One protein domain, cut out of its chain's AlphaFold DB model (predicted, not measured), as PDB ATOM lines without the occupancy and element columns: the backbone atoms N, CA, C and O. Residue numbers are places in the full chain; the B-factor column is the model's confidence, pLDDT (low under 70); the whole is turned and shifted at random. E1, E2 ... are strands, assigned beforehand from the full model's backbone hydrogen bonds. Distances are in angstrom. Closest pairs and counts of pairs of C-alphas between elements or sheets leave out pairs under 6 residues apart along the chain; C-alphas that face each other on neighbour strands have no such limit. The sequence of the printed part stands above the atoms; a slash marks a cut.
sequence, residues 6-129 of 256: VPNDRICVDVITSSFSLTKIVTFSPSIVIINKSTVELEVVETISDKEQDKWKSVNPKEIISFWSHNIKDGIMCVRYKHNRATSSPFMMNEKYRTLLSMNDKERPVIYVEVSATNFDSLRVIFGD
ATOM      1  N   VAL A   6     113.904 222.676 271.953       48.16
ATOM      2  CA  VAL A   6     113.309 221.356 271.707       48.16
ATOM      3  C   VAL A   6     112.928 221.312 270.218       48.16
ATOM      4  O   VAL A   6     112.545 222.354 269.686       48.16
ATOM      5  N   PRO A   7     113.054 220.172 269.508       41.59
ATOM      6  CA  PRO A   7     112.962 220.132 268.046       41.59
ATOM      7  C   PRO A   7     111.712 220.776 267.422       41.59
ATOM      8  O   PRO A   7     111.798 221.186 266.269       41.59
ATOM      9  N   ASN A   8     110.607 220.923 268.169       46.06
ATOM     10  CA  ASN A   8     109.344 221.470 267.659       46.06
ATOM     11  C   ASN A   8     108.678 222.566 268.521       46.06
ATOM     12  O   ASN A   8     107.806 223.250 268.002       46.06
ATOM     13  N   ASP A   9     109.100 222.802 269.771       53.59
ATOM     14  CA  ASP A   9     108.455 223.788 270.661       53.59
ATOM     15  C   ASP A   9     109.468 224.813 271.210       53.59
ATOM     16  O   ASP A   9     110.592 224.464 271.596       53.59
ATOM     17  N   ARG A  10     109.081 226.097 271.282       59.00
ATOM     18  CA  ARG A  10     109.825 227.090 272.078       59.00
ATOM     19  C   ARG A  10     109.419 226.932 273.541       59.00
ATOM     20  O   ARG A  10     108.275 227.177 273.910       59.00
ATOM     21  N   ILE A  11     110.382 226.567 274.379       65.75
ATOM     22  CA  ILE A  11     110.215 226.485 275.830       65.75
ATOM     23  C   ILE A  11     111.253 227.412 276.463       65.75
ATOM     24  O   ILE A  11     112.434 227.357 276.113       65.75
ATOM     25  N   CYS A  12     110.820 228.286 277.369       68.56
ATOM     26  CA  CYS A  12     111.743 229.059 278.194       68.56
ATOM     27  C   CYS A  12     112.311 228.135 279.275       68.56
ATOM     28  O   CYS A  12     111.554 227.432 279.944       68.56
ATOM     29  N   VAL A  13     113.636 228.126 279.427       71.38
ATOM     30  CA  VAL A  13     114.332 227.272 280.395       71.38
ATOM     31  C   VAL A  13     115.142 228.142 281.345       71.38
ATOM     32  O   VAL A  13     116.138 228.752 280.954       71.38
ATOM     33  N   ASP A  14     114.734 228.150 282.609       73.31
ATOM     34  CA  ASP A  14     115.461 228.815 283.687       73.31
ATOM     35  C   ASP A  14     116.199 227.784 284.535       73.31
ATOM     36  O   ASP A  14     115.623 226.788 284.968       73.31
ATOM     37  N   VAL A  15     117.487 228.021 284.784       78.94
ATOM     38  CA  VAL A  15     118.331 227.139 285.600       78.94
ATOM     39  C   VAL A  15     118.841 227.923 286.798       78.94
ATOM     40  O   VAL A  15     119.649 228.838 286.640       78.94
ATOM     41  N   ILE A  16     118.383 227.545 287.989       81.50
ATOM     42  CA  ILE A  16     118.794 228.140 289.262       81.50
ATOM     43  C   ILE A  16     119.576 227.091 290.047       81.50
ATOM     44  O   ILE A  16     119.137 225.952 290.188       81.50
ATOM     45  N   THR A  17     120.739 227.456 290.571       81.62
ATOM     46  CA  THR A  17     121.509 226.568 291.445       81.62
ATOM     47  C   THR A  17     121.019 226.725 292.884       81.62
ATOM     48  O   THR A  17     120.848 227.845 293.361       81.62
ATOM     49  N   SER A  18     120.795 225.612 293.586       77.00
ATOM     50  CA  SER A  18     120.503 225.612 295.024       77.00
ATOM     51  C   SER A  18     121.596 226.343 295.810       77.00
ATOM     52  O   SER A  18     122.753 226.375 295.393       77.00
ATOM     53  N   SER A  19     121.250 226.860 296.986       77.88
ATOM     54  CA  SER A  19     122.158 227.584 297.883       77.88
ATOM     55  C   SER A  19     123.402 226.786 298.303       77.88
ATOM     56  O   SER A  19     124.425 227.387 298.614       77.88
ATOM     57  N   PHE A  20     123.355 225.451 298.250       80.25
ATOM     58  CA  PHE A  20     124.500 224.574 298.530       80.25
ATOM     59  C   PHE A  20     125.250 224.108 297.274       80.25
ATOM     60  O   PHE A  20     126.115 223.246 297.357       80.25
ATOM     61  N   SER A  21     124.916 224.639 296.094       72.38
ATOM     62  CA  SER A  21     125.518 224.298 294.795       72.38
ATOM     63  C   SER A  21     125.460 222.820 294.367       72.38
ATOM     64  O   SER A  21     125.978 222.471 293.310       72.38
ATOM     65  N   LEU A  22     124.783 221.963 295.137       82.88
ATOM     66  CA  LEU A  22     124.666 220.519 294.895       82.88
ATOM     67  C   LEU A  22     123.507 220.158 293.957       82.88
ATOM     68  O   LEU A  22     123.558 219.143 293.268       82.88
ATOM     69  N   THR A  23     122.466 220.992 293.899       83.19
ATOM     70  CA  THR A  23     121.282 220.764 293.059       83.19
ATOM     71  C   THR A  23     121.074 221.925 292.092       83.19
ATOM     72  O   THR A  23     121.231 223.089 292.466       83.19
ATOM     73  N   LYS A  24     120.684 221.617 290.850       83.25
ATOM     74  CA  LYS A  24     120.170 222.592 289.878       83.25
ATOM     75  C   LYS A  24     118.660 222.412 289.747       83.25
ATOM     76  O   LYS A  24     118.196 221.297 289.533       83.25
ATOM     77  N   ILE A  25     117.911 223.501 289.859       82.31
ATOM     78  CA  ILE A  25     116.476 223.566 289.590       82.31
ATOM     79  C   ILE A  25     116.314 224.056 288.155       82.31
ATOM     80  O   ILE A  25     116.769 225.150 287.824       82.31
ATOM     81  N   VAL A  26     115.688 223.237 287.311       79.62
ATOM     82  CA  VAL A  26     115.385 223.570 285.914       79.62
ATOM     83  C   VAL A  26     113.886 223.823 285.800       79.62
ATOM     84  O   VAL A  26     113.089 222.920 286.042       79.62
ATOM     85  N   THR A  27     113.503 225.048 285.451       75.94
ATOM     86  CA  THR A  27     112.105 225.454 285.264       75.94
ATOM     87  C   THR A  27     111.809 225.562 283.777       75.94
ATOM     88  O   THR A  27     112.494 226.294 283.064       75.94
ATOM     89  N   PHE A  28     110.781 224.846 283.324       76.06
ATOM     90  CA  PHE A  28     110.262 224.928 281.962       76.06
ATOM     91  C   PHE A  28     109.007 225.797 281.960       76.06
ATOM     92  O   PHE A  28     108.008 225.453 282.591       76.06
ATOM     93  N   SER A  29     109.061 226.911 281.242       71.06
ATOM     94  CA  SER A  29     107.980 227.891 281.164       71.06
ATOM     95  C   SER A  29     107.509 228.054 279.716       71.06
ATOM     96  O   SER A  29     108.327 227.958 278.793       71.06
ATOM     97  N   PRO A  30     106.213 228.323 279.480       72.69
ATOM     98  CA  PRO A  30     105.708 228.618 278.145       72.69
ATOM     99  C   PRO A  30     106.429 229.836 277.574       72.69
ATOM    100  O   PRO A  30     106.610 230.846 278.258       72.69
ATOM    101  N   SER A  31     106.818 229.756 276.302       76.50
ATOM    102  CA  SER A  31     107.466 230.883 275.636       76.50
ATOM    103  C   SER A  31     106.500 232.014 275.298       76.50
ATOM    104  O   SER A  31     106.962 233.088 274.928       76.50
ATOM    105  N   ILE A  32     105.181 231.785 275.367       84.44
ATOM    106  CA  ILE A  32     104.155 232.780 275.045       84.44
ATOM    107  C   ILE A  32     103.094 232.812 276.149       84.44
ATOM    108  O   ILE A  32     102.576 231.785 276.582       84.44
ATOM    109  N   VAL A  33     102.742 234.017 276.583       89.75
ATOM    110  CA  VAL A  33     101.624 234.286 277.487       89.75
ATOM    111  C   VAL A  33     100.610 235.150 276.752       89.75
ATOM    112  O   VAL A  33     100.956 236.211 276.234       89.75
ATOM    113  N   ILE A  34      99.354 234.715 276.724       93.56
ATOM    114  CA  ILE A  34      98.255 235.462 276.112       93.56
ATOM    115  C   ILE A  34      97.448 236.137 277.210       93.56
ATOM    116  O   ILE A  34      97.097 235.510 278.204       93.56
ATOM    117  N   ILE A  35      97.166 237.423 277.029       96.06
ATOM    118  CA  ILE A  35      96.443 238.255 277.989       96.06
ATOM    119  C   ILE A  35      95.256 238.876 277.263       96.06
ATOM    120  O   ILE A  35      95.445 239.694 276.364       96.06
ATOM    121  N   ASN A  36      94.034 238.539 277.667       97.56
ATOM    122  CA  ASN A  36      92.843 239.182 277.124       97.56
ATOM    123  C   ASN A  36      92.401 240.333 278.036       97.56
ATOM    124  O   ASN A  36      91.792 240.118 279.078       97.56
ATOM    125  N   LYS A  37      92.692 241.576 277.645       96.69
ATOM    126  CA  LYS A  37      92.174 242.786 278.309       96.69
ATOM    127  C   LYS A  37      90.919 243.346 277.633       96.69
ATOM    128  O   LYS A  37      90.453 244.403 278.048       96.69
ATOM    129  N   SER A  38      90.408 242.693 276.588       94.75
ATOM    130  CA  SER A  38      89.188 243.125 275.906       94.75
ATOM    131  C   SER A  38      87.939 242.767 276.711       94.75
ATOM    132  O   SER A  38      87.969 241.939 277.625       94.75
ATOM    133  N   THR A  39      86.822 243.387 276.347       95.00
ATOM    134  CA  THR A  39      85.500 243.118 276.931       95.00
ATOM    135  C   THR A  39      84.838 241.835 276.425       95.00
ATOM    136  O   THR A  39      83.751 241.499 276.890       95.00
ATOM    137  N   VAL A  40      85.458 241.112 275.487       95.31
ATOM    138  CA  VAL A  40      84.847 239.971 274.793       95.31
ATOM    139  C   VAL A  40      85.673 238.698 274.940       95.31
ATOM    140  O   VAL A  40      86.889 238.730 275.132       95.31
ATOM    141  N   GLU A  41      85.001 237.553 274.850       97.06
ATOM    142  CA  GLU A  41      85.664 236.253 274.847       97.06
ATOM    143  C   GLU A  41      86.315 235.979 273.487       97.06
ATOM    144  O   GLU A  41      85.685 236.102 272.427       97.06
ATOM    145  N   LEU A  42      87.594 235.613 273.539       97.12
ATOM    146  CA  LEU A  42      88.435 235.394 272.372       97.12
ATOM    147  C   LEU A  42      88.785 233.922 272.233       97.12
ATOM    148  O   LEU A  42      88.819 233.168 273.201       97.12
ATOM    149  N   GLU A  43      89.111 233.536 271.013       95.38
ATOM    150  CA  GLU A  43      89.780 232.285 270.712       95.38
ATOM    151  C   GLU A  43      91.028 232.573 269.885       95.38
ATOM    152  O   GLU A  43      90.989 233.402 268.977       95.38
ATOM    153  N   VAL A  44      92.132 231.890 270.182       93.25
ATOM    154  CA  VAL A  44      93.434 232.098 269.524       93.25
ATOM    155  C   VAL A  44      94.000 230.804 268.947       93.25
ATOM    156  O   VAL A  44      93.795 229.728 269.513       93.25
ATOM    157  N   VAL A  45      94.717 230.907 267.824       89.50
ATOM    158  CA  VAL A  45      95.364 229.770 267.148       89.50
ATOM    159  C   VAL A  45      96.629 230.206 266.403       89.50
ATOM    160  O   VAL A  45      96.674 231.297 265.843       89.50
ATOM    161  N   GLU A  46      97.652 229.352 266.367       82.06
ATOM    162  CA  GLU A  46      98.943 229.623 265.706       82.06
ATOM    163  C   GLU A  46      98.897 229.419 264.180       82.06
ATOM    164  O   GLU A  46      99.556 230.107 263.409       82.06
ATOM    165  N   THR A  47      98.095 228.487 263.671       69.50
ATOM    166  CA  THR A  47      97.954 228.302 262.220       69.50
ATOM    167  C   THR A  47      96.541 227.855 261.891       69.50
ATOM    168  O   THR A  47      96.045 226.873 262.437       69.50
ATOM    169  N   ILE A  48      95.891 228.571 260.975       57.28
ATOM    170  CA  ILE A  48      94.655 228.108 260.348       57.28
ATOM    171  C   ILE A  48      95.083 227.191 259.203       57.28
ATOM    172  O   ILE A  48      95.298 227.645 258.083       57.28
ATOM    173  N   SER A  49      95.276 225.904 259.488       54.16
ATOM    174  CA  SER A  49      95.146 224.895 258.440       54.16
ATOM    175  C   SER A  49      93.727 224.341 258.527       54.16
ATOM    176  O   SER A  49      93.230 224.089 259.626       54.16
ATOM    177  N   ASP A  50      93.056 224.153 257.388       48.28
ATOM    178  CA  ASP A  50      91.662 223.672 257.335       48.28
ATOM    179  C   ASP A  50      91.450 222.319 258.041       48.28
ATOM    180  O   ASP A  50      90.322 221.923 258.322       48.28
ATOM    181  N   LYS A  51      92.540 221.618 258.370       52.28
ATOM    182  CA  LYS A  51      92.556 220.318 259.042       52.28
ATOM    183  C   LYS A  51      92.592 220.402 260.577       52.28
ATOM    184  O   LYS A  51      92.558 219.361 261.220       52.28
ATOM    185  N   GLU A  52      92.663 221.598 261.173       56.38
ATOM    186  CA  GLU A  52      92.950 221.771 262.610       56.38
ATOM    187  C   GLU A  52      92.013 222.767 263.325       56.38
ATOM    188  O   GLU A  52      92.432 223.530 264.198       56.38
ATOM    189  N   GLN A  53      90.716 222.755 262.991       55.09
ATOM    190  CA  GLN A  53      89.708 223.604 263.651       55.09
ATOM    191  C   GLN A  53      89.546 223.346 265.164       55.09
ATOM    192  O   GLN A  53      89.002 224.206 265.849       55.09
ATOM    193  N   ASP A  54      90.057 222.240 265.708       62.19
ATOM    194  CA  ASP A  54      89.975 221.922 267.145       62.19
ATOM    195  C   ASP A  54      91.118 222.521 267.990       62.19
ATOM    196  O   ASP A  54      91.193 222.298 269.199       62.19
ATOM    197  N   LYS A  55      92.028 223.304 267.390       81.00
ATOM    198  CA  LYS A  55      93.189 223.872 268.105       81.00
ATOM    199  C   LYS A  55      92.964 225.251 268.726       81.00
ATOM    200  O   LYS A  55      93.852 225.741 269.426       81.00
ATOM    201  N   TRP A  56      91.809 225.875 268.501       89.56
ATOM    202  CA  TRP A  56      91.492 227.172 269.095       89.56
ATOM    203  C   TRP A  56      91.488 227.084 270.624       89.56
ATOM    204  O   TRP A  56      90.856 226.208 271.215       89.56
ATOM    205  N   LYS A  57      92.193 228.005 271.280       92.06
ATOM    206  CA  LYS A  57      92.199 228.125 272.741       92.06
ATOM    207  C   LYS A  57      91.329 229.302 273.150       92.06
ATOM    208  O   LYS A  57      91.579 230.414 272.690       92.06
ATOM    209  N   SER A  58      90.316 229.063 273.980       95.25
ATOM    210  CA  SER A  58      89.491 230.142 274.529       95.25
ATOM    211  C   SER A  58      90.280 230.968 275.546       95.25
ATOM    212  O   SER A  58      91.067 230.421 276.317       95.25
ATOM    213  N   VAL A  59      90.052 232.278 275.530       97.19
ATOM    214  CA  VAL A  59      90.614 233.254 276.464       97.19
ATOM    215  C   VAL A  59      89.500 234.215 276.871       97.19
ATOM    216  O   VAL A  59      89.082 235.082 276.096       97.19
ATOM    217  N   ASN A  60      89.003 234.062 278.090       97.75
ATOM    218  CA  ASN A  60      87.960 234.898 278.667       97.75
ATOM    219  C   ASN A  60      88.445 236.334 278.908       97.75
ATOM    220  O   ASN A  60      89.650 236.579 279.026       97.75
ATOM    221  N   PRO A  61      87.529 237.310 279.018       97.19
ATOM    222  CA  PRO A  61      87.882 238.655 279.457       97.19
ATOM    223  C   PRO A  61      88.665 238.630 280.776       97.19
ATOM    224  O   PRO A  61      88.252 237.981 281.737       97.19
ATOM    225  N   LYS A  62      89.772 239.378 280.836       94.69
ATOM    226  CA  LYS A  62      90.724 239.455 281.965       94.69
ATOM    227  C   LYS A  62      91.507 238.166 282.244       94.69
ATOM    228  O   LYS A  62      92.260 238.125 283.218       94.69
ATOM    229  N   GLU A  63      91.370 237.143 281.408       97.00
ATOM    230  CA  GLU A  63      92.115 235.898 281.551       97.00
ATOM    231  C   GLU A  63      93.548 236.035 281.021       97.00
ATOM    232  O   GLU A  63      93.840 236.787 280.082       97.00
ATOM    233  N   ILE A  64      94.445 235.280 281.651       94.56
ATOM    234  CA  ILE A  64      95.833 235.108 281.243       94.56
ATOM    235  C   ILE A  64      96.057 233.613 281.050       94.56
ATOM    236  O   ILE A  64      95.913 232.855 282.008       94.56
ATOM    237  N   ILE A  65      96.434 233.200 279.841       92.75
ATOM    238  CA  ILE A  65      96.724 231.795 279.545       92.75
ATOM    239  C   ILE A  65      98.159 231.604 279.062       92.75
ATOM    240  O   ILE A  65      98.734 232.437 278.357       92.75
ATOM    241  N   SER A  66      98.719 230.458 279.425       88.81
ATOM    242  CA  SER A  66      99.964 229.943 278.866       88.81
ATOM    243  C   SER A  66      99.706 229.391 277.467       88.81
ATOM    244  O   SER A  66      98.822 228.551 277.293       88.81
ATOM    245  N   PHE A  67     100.481 229.833 276.479       85.19
ATOM    246  CA  PHE A  67     100.364 229.376 275.099       85.19
ATOM    247  C   PHE A  67     101.668 228.721 274.637       85.19
ATOM    248  O   PHE A  67     102.750 229.302 274.727       85.19
ATOM    249  N   TRP A  68     101.547 227.494 274.141       78.88
ATOM    250  CA  TRP A  68     102.664 226.686 273.665       78.88
ATOM    251  C   TRP A  68     102.663 226.720 272.137       78.88
ATOM    252  O   TRP A  68     101.696 226.289 271.517       78.88
ATOM    253  N   SER A  69     103.712 227.300 271.551       70.75
ATOM    254  CA  SER A  69     103.885 227.385 270.097       70.75
ATOM    255  C   SER A  69     104.502 226.090 269.580       70.75
ATOM    256  O   SER A  69     105.570 225.698 270.050       70.75
ATOM    257  N   HIS A  70     103.819 225.472 268.619       69.19
ATOM    258  CA  HIS A  70     104.188 224.216 267.965       69.19
ATOM    259  C   HIS A  70     104.848 224.423 266.594       69.19
ATOM    260  O   HIS A  70     105.380 223.475 266.014       69.19
ATOM    261  N   ASN A  71     104.797 225.639 266.032       63.16
ATOM    262  CA  ASN A  71     105.465 225.982 264.778       63.16
ATOM    263  C   ASN A  71     106.252 227.294 264.907       63.16
ATOM    264  O   ASN A  71     105.841 228.386 264.512       63.16
ATOM    265  N   ILE A  72     107.474 227.129 265.402       54.53
ATOM    266  CA  ILE A  72     108.424 228.200 265.709       54.53
ATOM    267  C   ILE A  72     108.802 229.045 264.479       54.53
ATOM    268  O   ILE A  72     109.215 230.196 264.637       54.53
ATOM    269  N   LYS A  73     108.738 228.482 263.263       57.50
ATOM    270  CA  LYS A  73     109.318 229.115 262.067       57.50
ATOM    271  C   LYS A  73     108.462 230.247 261.519       57.50
ATOM    272  O   LYS A  73     109.026 231.250 261.087       57.50
ATOM    273  N   ASP A  74     107.143 230.101 261.580       65.69
ATOM    274  CA  ASP A  74     106.237 231.100 261.019       65.69
ATOM    275  C   ASP A  74     105.836 232.132 262.079       65.69
ATOM    276  O   ASP A  74     105.762 233.319 261.778       65.69
ATOM    277  N   GLY A  75     105.632 231.712 263.338       77.94
ATOM    278  CA  GLY A  75     105.293 232.622 264.440       77.94
ATOM    279  C   GLY A  75     104.006 233.417 264.199       77.94
ATOM    280  O   GLY A  75     103.847 234.510 264.741       77.94
ATOM    281  N   ILE A  76     103.113 232.895 263.361       84.06
ATOM    282  CA  ILE A  76     101.854 233.531 262.983       84.06
ATOM    283  C   ILE A  76     100.786 233.173 264.026       84.06
ATOM    284  O   ILE A  76     100.837 232.118 264.646       84.06
ATOM    285  N   MET A  77      99.824 234.060 264.257       88.38
ATOM    286  CA  MET A  77      98.627 233.784 265.047       88.38
ATOM    287  C   MET A  77      97.407 234.438 264.407       88.38
ATOM    288  O   MET A  77      97.501 235.463 263.728       88.38
ATOM    289  N   CYS A  78      96.248 233.832 264.636       90.00
ATOM    290  CA  CYS A  78      94.942 234.414 264.373       90.00
ATOM    291  C   CYS A  78      94.130 234.449 265.668       90.00
ATOM    292  O   CYS A  78      94.262 233.570 266.523       90.00
ATOM    293  N   VAL A  79      93.273 235.457 265.790       92.88
ATOM    294  CA  VAL A  79      92.295 235.572 266.873       92.88
ATOM    295  C   VAL A  79      90.897 235.619 266.277       92.88
ATOM    296  O   VAL A  79      90.705 236.162 265.191       92.88
ATOM    297  N   ARG A  80      89.908 235.061 266.967       94.25
ATOM    298  CA  ARG A  80      88.500 235.231 266.617       94.25
ATOM    299  C   ARG A  80      87.653 235.523 267.843       94.25
ATOM    300  O   ARG A  80      88.016 235.152 268.956       94.25
ATOM    301  N   TYR A  81      86.509 236.160 267.643       95.31
ATOM    302  CA  TYR A  81      85.496 236.259 268.685       95.31
ATOM    303  C   TYR A  81      84.804 234.912 268.859       95.31
ATOM    304  O   TYR A  81      84.348 234.317 267.882       95.31
ATOM    305  N   LYS A  82      84.672 234.431 270.096       94.31
ATOM    306  CA  LYS A  82      84.071 233.111 270.336       94.31
ATOM    307  C   LYS A  82      82.597 233.043 269.919       94.31
ATOM    308  O   LYS A  82      82.156 232.047 269.354       94.31
ATOM    309  N   HIS A  83      81.846 234.119 270.162       92.81
ATOM    310  CA  HIS A  83      80.390 234.152 269.990       92.81
ATOM    311  C   HIS A  83      79.929 234.121 268.523       92.81
ATOM    312  O   HIS A  83      78.914 233.499 268.224       92.81
ATOM    313  N   ASN A  84      80.660 234.762 267.605       91.88
ATOM    314  CA  ASN A  84      80.287 234.840 266.185       91.88
ATOM    315  C   ASN A  84      81.368 234.296 265.234       91.88
ATOM    316  O   ASN A  84      81.197 234.339 264.018       91.88
ATOM    317  N   ARG A  85      82.478 233.775 265.779       92.00
ATOM    318  CA  ARG A  85      83.640 233.248 265.043       92.00
ATOM    319  C   ARG A  85      84.271 234.249 264.075       92.00
ATOM    320  O   ARG A  85      85.048 233.845 263.204       92.00
ATOM    321  N   ALA A  86      83.988 235.539 264.234       89.56
ATOM    322  CA  ALA A  86      84.611 236.549 263.412       89.56
ATOM    323  C   ALA A  86      86.116 236.567 263.693       89.56
ATOM    324  O   ALA A  86      86.533 236.717 264.836       89.56
ATOM    325  N   THR A  87      86.913 236.342 262.658       89.25
ATOM    326  CA  THR A  87      88.339 236.037 262.692       89.25
ATOM    327  C   THR A  87      89.157 237.216 262.174       89.25
ATOM    328  O   THR A  87      88.734 237.949 261.274       89.25
ATOM    329  N   SER A  88      90.343 237.379 262.747       87.69
ATOM    330  CA  SER A  88      91.298 238.409 262.388       87.69
ATOM    331  C   SER A  88      92.090 238.069 261.129       87.69
ATOM    332  O   SER A  88      92.258 236.906 260.762       87.69
ATOM    333  N   SER A  89      92.713 239.078 260.521       80.00
ATOM    334  CA  SER A  89      93.889 238.837 259.675       80.00
ATOM    335  C   SER A  89      95.026 238.173 260.481       80.00
ATOM    336  O   SER A  89      95.196 238.536 261.653       80.00
ATOM    337  N   PRO A  90      95.857 237.298 259.881       84.69
ATOM    338  CA  PRO A  90      97.018 236.724 260.559       84.69
ATOM    339  C   PRO A  90      98.070 237.781 260.921       84.69
ATOM    340  O   PRO A  90      98.373 238.672 260.115       84.69
ATOM    341  N   PHE A  91      98.665 237.658 262.104       85.12
ATOM    342  CA  PHE A  91      99.696 238.566 262.617       85.12
ATOM    343  C   PHE A  91     100.895 237.797 263.185       85.12
ATOM    344  O   PHE A  91     100.782 236.616 263.489       85.12
ATOM    345  N   MET A  92     102.044 238.464 263.295       84.69
ATOM    346  CA  MET A  92     103.301 237.873 263.761       84.69
ATOM    347  C   MET A  92     103.449 238.028 265.281       84.69
ATOM    348  O   MET A  92     103.198 239.090 265.832       84.69
ATOM    349  N   MET A  93     103.906 236.993 265.976       83.44
ATOM    350  CA  MET A  93     104.201 237.035 267.416       83.44
ATOM    351  C   MET A  93     105.702 237.105 267.714       83.44
ATOM    352  O   MET A  93     106.097 237.135 268.873       83.44
ATOM    353  N   ASN A  94     106.552 237.085 266.688       76.88
ATOM    354  CA  ASN A  94     108.006 236.984 266.829       76.88
ATOM    355  C   ASN A  94     108.717 238.332 267.059       76.88
ATOM    356  O   ASN A  94     109.880 238.336 267.461       76.88
ATOM    357  N   GLU A  95     108.031 239.454 266.847       75.69
ATOM    358  CA  GLU A  95     108.577 240.805 266.961       75.69
ATOM    359  C   GLU A  95     107.754 241.661 267.926       75.69
ATOM    360  O   GLU A  95     106.546 241.479 268.070       75.69
ATOM    361  N   LYS A  96     108.405 242.626 268.585       84.31
ATOM    362  CA  LYS A  96     107.727 243.561 269.489       84.31
ATOM    363  C   LYS A  96     107.053 244.664 268.687       84.31
ATOM    364  O   LYS A  96     107.741 245.480 268.080       84.31
ATOM    365  N   TYR A  97     105.728 244.729 268.721       82.19
ATOM    366  CA  TYR A  97     104.983 245.817 268.099       82.19
ATOM    367  C   TYR A  97     103.555 245.909 268.637       82.19
ATOM    368  O   TYR A  97     103.037 244.997 269.279       82.19
ATOM    369  N   ARG A  98     102.902 247.031 268.339       84.06
ATOM    370  CA  ARG A  98     101.481 247.272 268.607       84.06
ATOM    371  C   ARG A  98     100.768 247.504 267.287       84.06
ATOM    372  O   ARG A  98     101.307 248.165 266.397       84.06
ATOM    373  N   THR A  99      99.585 246.930 267.125       81.06
ATOM    374  CA  THR A  99      98.766 247.139 265.931       81.06
ATOM    375  C   THR A  99      97.297 246.901 266.233       81.06
ATOM    376  O   THR A  99      96.919 246.305 267.237       81.06
ATOM    377  N   LEU A 100      96.473 247.315 265.287       83.50
ATOM    378  CA  LEU A 100      95.084 246.914 265.192       83.50
ATOM    379  C   LEU A 100      94.961 245.745 264.212       83.50
ATOM    380  O   LEU A 100      95.668 245.709 263.201       83.50
ATOM    381  N   LEU A 101      94.081 244.796 264.521       84.12
ATOM    382  CA  LEU A 101      93.736 243.672 263.655       84.12
ATOM    383  C   LEU A 101      92.334 243.880 263.093       84.12
ATOM    384  O   LEU A 101      91.401 244.146 263.848       84.12
ATOM    385  N   SER A 102      92.184 243.731 261.777       79.62
ATOM    386  CA  SER A 102      90.864 243.698 261.142       79.62
ATOM    387  C   SER A 102      90.142 242.418 261.523       79.62
ATOM    388  O   SER A 102      90.704 241.345 261.320       79.62
ATOM    389  N   MET A 103      88.897 242.535 261.966       83.81
ATOM    390  CA  MET A 103      87.971 241.432 262.211       83.81
ATOM    391  C   MET A 103      86.909 241.424 261.111       83.81
ATOM    392  O   MET A 103      86.445 242.483 260.687       83.81
ATOM    393  N   ASN A 104      86.483 240.250 260.648       82.81
ATOM    394  CA  ASN A 104      85.330 240.124 259.743       82.81
ATOM    395  C   ASN A 104      83.985 240.216 260.501       82.81
ATOM    396  O   ASN A 104      83.063 239.446 260.242       82.81
ATOM    397  N   ASP A 105      83.883 241.174 261.423       82.75
ATOM    398  CA  ASP A 105      82.682 241.481 262.195       82.75
ATOM    399  C   ASP A 105      82.179 242.891 261.870       82.75
ATOM    400  O   ASP A 105      82.969 243.798 261.610       82.75
ATOM    401  N   LYS A 106      80.858 243.091 261.878       76.88
ATOM    402  CA  LYS A 106      80.271 244.409 261.585       76.88
ATOM    403  C   LYS A 106      80.226 245.316 262.811       76.88
ATOM    404  O   LYS A 106      80.374 246.524 262.656       76.88
ATOM    405  N   GLU A 107      80.013 244.752 263.996       81.88
ATOM    406  CA  GLU A 107      79.821 245.515 265.234       81.88
ATOM    407  C   GLU A 107      81.158 245.916 265.864       81.88
ATOM    408  O   GLU A 107      81.330 247.039 266.337       81.88
ATOM    409  N   ARG A 108      82.131 245.008 265.823       81.38
ATOM    410  CA  ARG A 108      83.488 245.156 266.346       81.38
ATOM    411  C   ARG A 108      84.496 244.770 265.266       81.38
ATOM    412  O   ARG A 108      85.120 243.716 265.315       81.38
ATOM    413  N   PRO A 109      84.702 245.631 264.265       77.88
ATOM    414  CA  PRO A 109      85.556 245.299 263.129       77.88
ATOM    415  C   PRO A 109      87.054 245.327 263.426       77.88
ATOM    416  O   PRO A 109      87.866 245.063 262.539       77.88
ATOM    417  N   VAL A 110      87.437 245.697 264.646       81.00
ATOM    418  CA  VAL A 110      88.827 245.899 265.028       81.00
ATOM    419  C   VAL A 110      89.061 245.400 266.441       81.00
ATOM    420  O   VAL A 110      88.254 245.639 267.338       81.00
ATOM    421  N   ILE A 111      90.216 244.775 266.647       87.50
ATOM    422  CA  ILE A 111      90.749 244.474 267.974       87.50
ATOM    423  C   ILE A 111      92.195 244.964 268.084       87.50
ATOM    424  O   ILE A 111      92.951 244.917 267.112       87.50
ATOM    425  N   TYR A 112      92.577 245.456 269.261       89.62
ATOM    426  CA  TYR A 112      93.955 245.829 269.554       89.62
ATOM    427  C   TYR A 112      94.794 244.597 269.880       89.62
ATOM    428  O   TYR A 112      94.334 243.710 270.603       89.62
ATOM    429  N   VAL A 113      96.034 244.576 269.391       91.06
ATOM    430  CA  VAL A 113      97.044 243.605 269.804       91.06
ATOM    431  C   VAL A 113      98.388 244.280 270.072       91.06
ATOM    432  O   VAL A 113      98.885 245.091 269.287       91.06
ATOM    433  N   GLU A 114      99.004 243.893 271.180       91.19
ATOM    434  CA  GLU A 114     100.381 244.217 271.529       91.19
ATOM    435  C   GLU A 114     101.179 242.929 271.689       91.19
ATOM    436  O   GLU A 114     100.828 242.062 272.488       91.19
ATOM    437  N   VAL A 115     102.283 242.835 270.957       89.69
ATOM    438  CA  VAL A 115     103.304 241.812 271.152       89.69
ATOM    439  C   VAL A 115     104.477 242.471 271.866       89.69
ATOM    440  O   VAL A 115     105.067 243.435 271.381       89.69
ATOM    441  N   SER A 116     104.806 241.970 273.051       88.69
ATOM    442  CA  SER A 116     105.921 242.450 273.872       88.69
ATOM    443  C   SER A 116     106.757 241.269 274.362       88.69
ATOM    444  O   SER A 116     106.308 240.129 274.297       88.69
ATOM    445  N   ALA A 117     107.979 241.512 274.841       80.94
ATOM    446  CA  ALA A 117     108.765 240.468 275.507       80.94
ATOM    447  C   ALA A 117     108.951 240.805 276.982       80.94
ATOM    448  O   ALA A 117     108.979 241.980 277.358       80.94
ATOM    449  N   THR A 118     109.090 239.769 277.797       72.50
ATOM    450  CA  THR A 118     109.444 239.860 279.210       72.50
ATOM    451  C   THR A 118     110.960 239.759 279.400       72.50
ATOM    452  O   THR A 118     111.709 239.527 278.452       72.50
ATOM    453  N   ASN A 119     111.411 239.905 280.647       61.19
ATOM    454  CA  ASN A 119     112.823 239.793 281.027       61.19
ATOM    455  C   ASN A 119     113.404 238.373 280.861       61.19
ATOM    456  O   ASN A 119     114.615 238.213 280.957       61.19
ATOM    457  N   PHE A 120     112.562 237.359 280.631       62.78
ATOM    458  CA  PHE A 120     112.942 235.939 280.595       62.78
ATOM    459  C   PHE A 120     112.788 235.322 279.193       62.78
ATOM    460  O   PHE A 120     112.430 234.152 279.057       62.78
ATOM    461  N   ASP A 121     112.960 236.125 278.135       63.72
ATOM    462  CA  ASP A 121     112.796 235.717 276.727       63.72
ATOM    463  C   ASP A 121     111.412 235.132 276.364       63.72
ATOM    464  O   ASP A 121     111.231 234.572 275.280       63.72
ATOM    465  N   SER A 122     110.404 235.300 277.231       75.25
ATOM    466  CA  SER A 122     109.015 234.954 276.921       75.25
ATOM    467  C   SER A 122     108.284 236.123 276.268       75.25
ATOM    468  O   SER A 122     108.507 237.294 276.588       75.25
ATOM    469  N   LEU A 123     107.391 235.807 275.340       84.12
ATOM    470  CA  LEU A 123     106.561 236.757 274.618       84.12
ATOM    471  C   LEU A 123     105.215 236.918 275.318       84.12
ATOM    472  O   LEU A 123     104.641 235.970 275.852       84.12
ATOM    473  N   ARG A 124     104.684 238.132 275.290       90.25
ATOM    474  CA  ARG A 124     103.336 238.464 275.737       90.25
ATOM    475  C   ARG A 124     102.534 238.963 274.554       90.25
ATOM    476  O   ARG A 124     102.915 239.964 273.952       90.25
ATOM    477  N   VAL A 125     101.418 238.301 274.279       93.00
ATOM    478  CA  VAL A 125     100.417 238.745 273.305       93.00
ATOM    479  C   VAL A 125      99.223 239.278 274.082       93.00
ATOM    480  O   VAL A 125      98.554 238.539 274.802       93.00
ATOM    481  N   ILE A 126      98.987 240.579 273.988       95.00
ATOM    482  CA  ILE A 126      97.986 241.290 274.780       95.00
ATOM    483  C   ILE A 126      96.896 241.779 273.838       95.00
ATOM    484  O   ILE A 126      97.160 242.608 272.973       95.00
ATOM    485  N   PHE A 127      95.673 241.296 274.032       96.25
ATOM    486  CA  PHE A 127      94.496 241.766 273.309       96.25
ATOM    487  C   PHE A 127      93.758 242.835 274.107       96.25
ATOM    488  O   PHE A 127      93.719 242.778 275.337       96.25
ATOM    489  N   GLY A 128      93.140 243.788 273.418       93.38
ATOM    490  CA  GLY A 128      92.349 244.849 274.038       93.38
ATOM    491  C   GLY A 128      91.242 245.363 273.127       93.38
ATOM    492  O   GLY A 128      91.246 245.122 271.919       93.38
ATOM    493  N   ASP A 129      90.289 246.083 273.717       89.38
ATOM    494  CA  ASP A 129      89.348 246.881 272.934       89.38
ATOM    495  C   ASP A 129      90.084 248.051 272.270       89.38
ATOM    496  O   ASP A 129      91.004 248.620 272.856       89.38
TER     497      ASP A 129
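Overview. This is residues 6 to 129 of the 256 residues of the protein "Hypothetical protein" of Rotaria sp. Silwood1 (UniProt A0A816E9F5). A strongly twisted five-stranded sheet and a small three-stranded sheet pack face to face as a sandwich, and the hairpin E1 and E2 reaches away from this body as a long arm, with residues 18 to 23 sticking out at its tip. The larger sheet runs E6, E3, E10, E9, E8 and is mixed; the smaller runs E5, E4, E7 and is antiparallel. The printed part has 124 residues with no named helix and ten named strands, E1 to E10 in chain order; it is all strand, though under half of its residues, 56, are in named elements. It is only just compact, close to loose, with a radius of gyration of the C-alphas of 16.3 A, and spans 61 by 30 by 23 A, the arm making the length.

Arrangement. Begin with E8, residues 97 to 102, E9, residues 110 to 117, and E10, residues 123 to 128, a meander, each strand the antiparallel neighbour of the one before. Look for N 99 and O 113 at 2.9 A, and N 126 and O 114 at 2.8 A. E3, residues 32 to 36, is parallel to E10, with N 35 and O 125 2.9 A apart. E6, residues 64 to 67, is the edge strand antiparallel to E3, with N 65 and O 34 2.9 A apart. In the facing sheet, E4, residues 42 to 45, is antiparallel to E5, residues 57 to 59, with N 59 and O 42 at 2.8 A, and to E7, residues 76 to 81, with N 80 and O 43 at 2.8 A. The strands of the two sheets stand at 37 degrees. Residues 91 to 92 pair antiparallel with 76 to 77 of E7. In the hairpin of E1, residues 11 to 17, and E2, residues 24 to 30, find N 14 and O 27 at 2.9 A. E2 runs on into E3 across one residue, at 47 degrees; E1 is apart from E3.

Along the chain. Find C-alpha 11 at (110.215, 226.485, 275.830); from there E1 runs 19.3 A, and E2 returns over 19.6 A. E3 covers 13.2 A, E4 10.3 A, E5 6.5 A, E6 9.5 A and E7 17.5 A. E8 covers 15.9 A, and E9, the longest strand by residues, 23.2 A. E10 runs 16.4 A to C-alpha 128 at (92.349, 244.849, 274.038).

Size, cuts and confidence. The C-alphas farthest apart, those of Phe 20 and Lys 106, are 60.9 A apart. The printed part has no cut. The long links are E4 to E5 and E7 to E8. Mean pLDDT of the printed part is 80.9; look for values under 70 at residues 6 to 12, 47 to 54, 70 to 74 and 119 to 121.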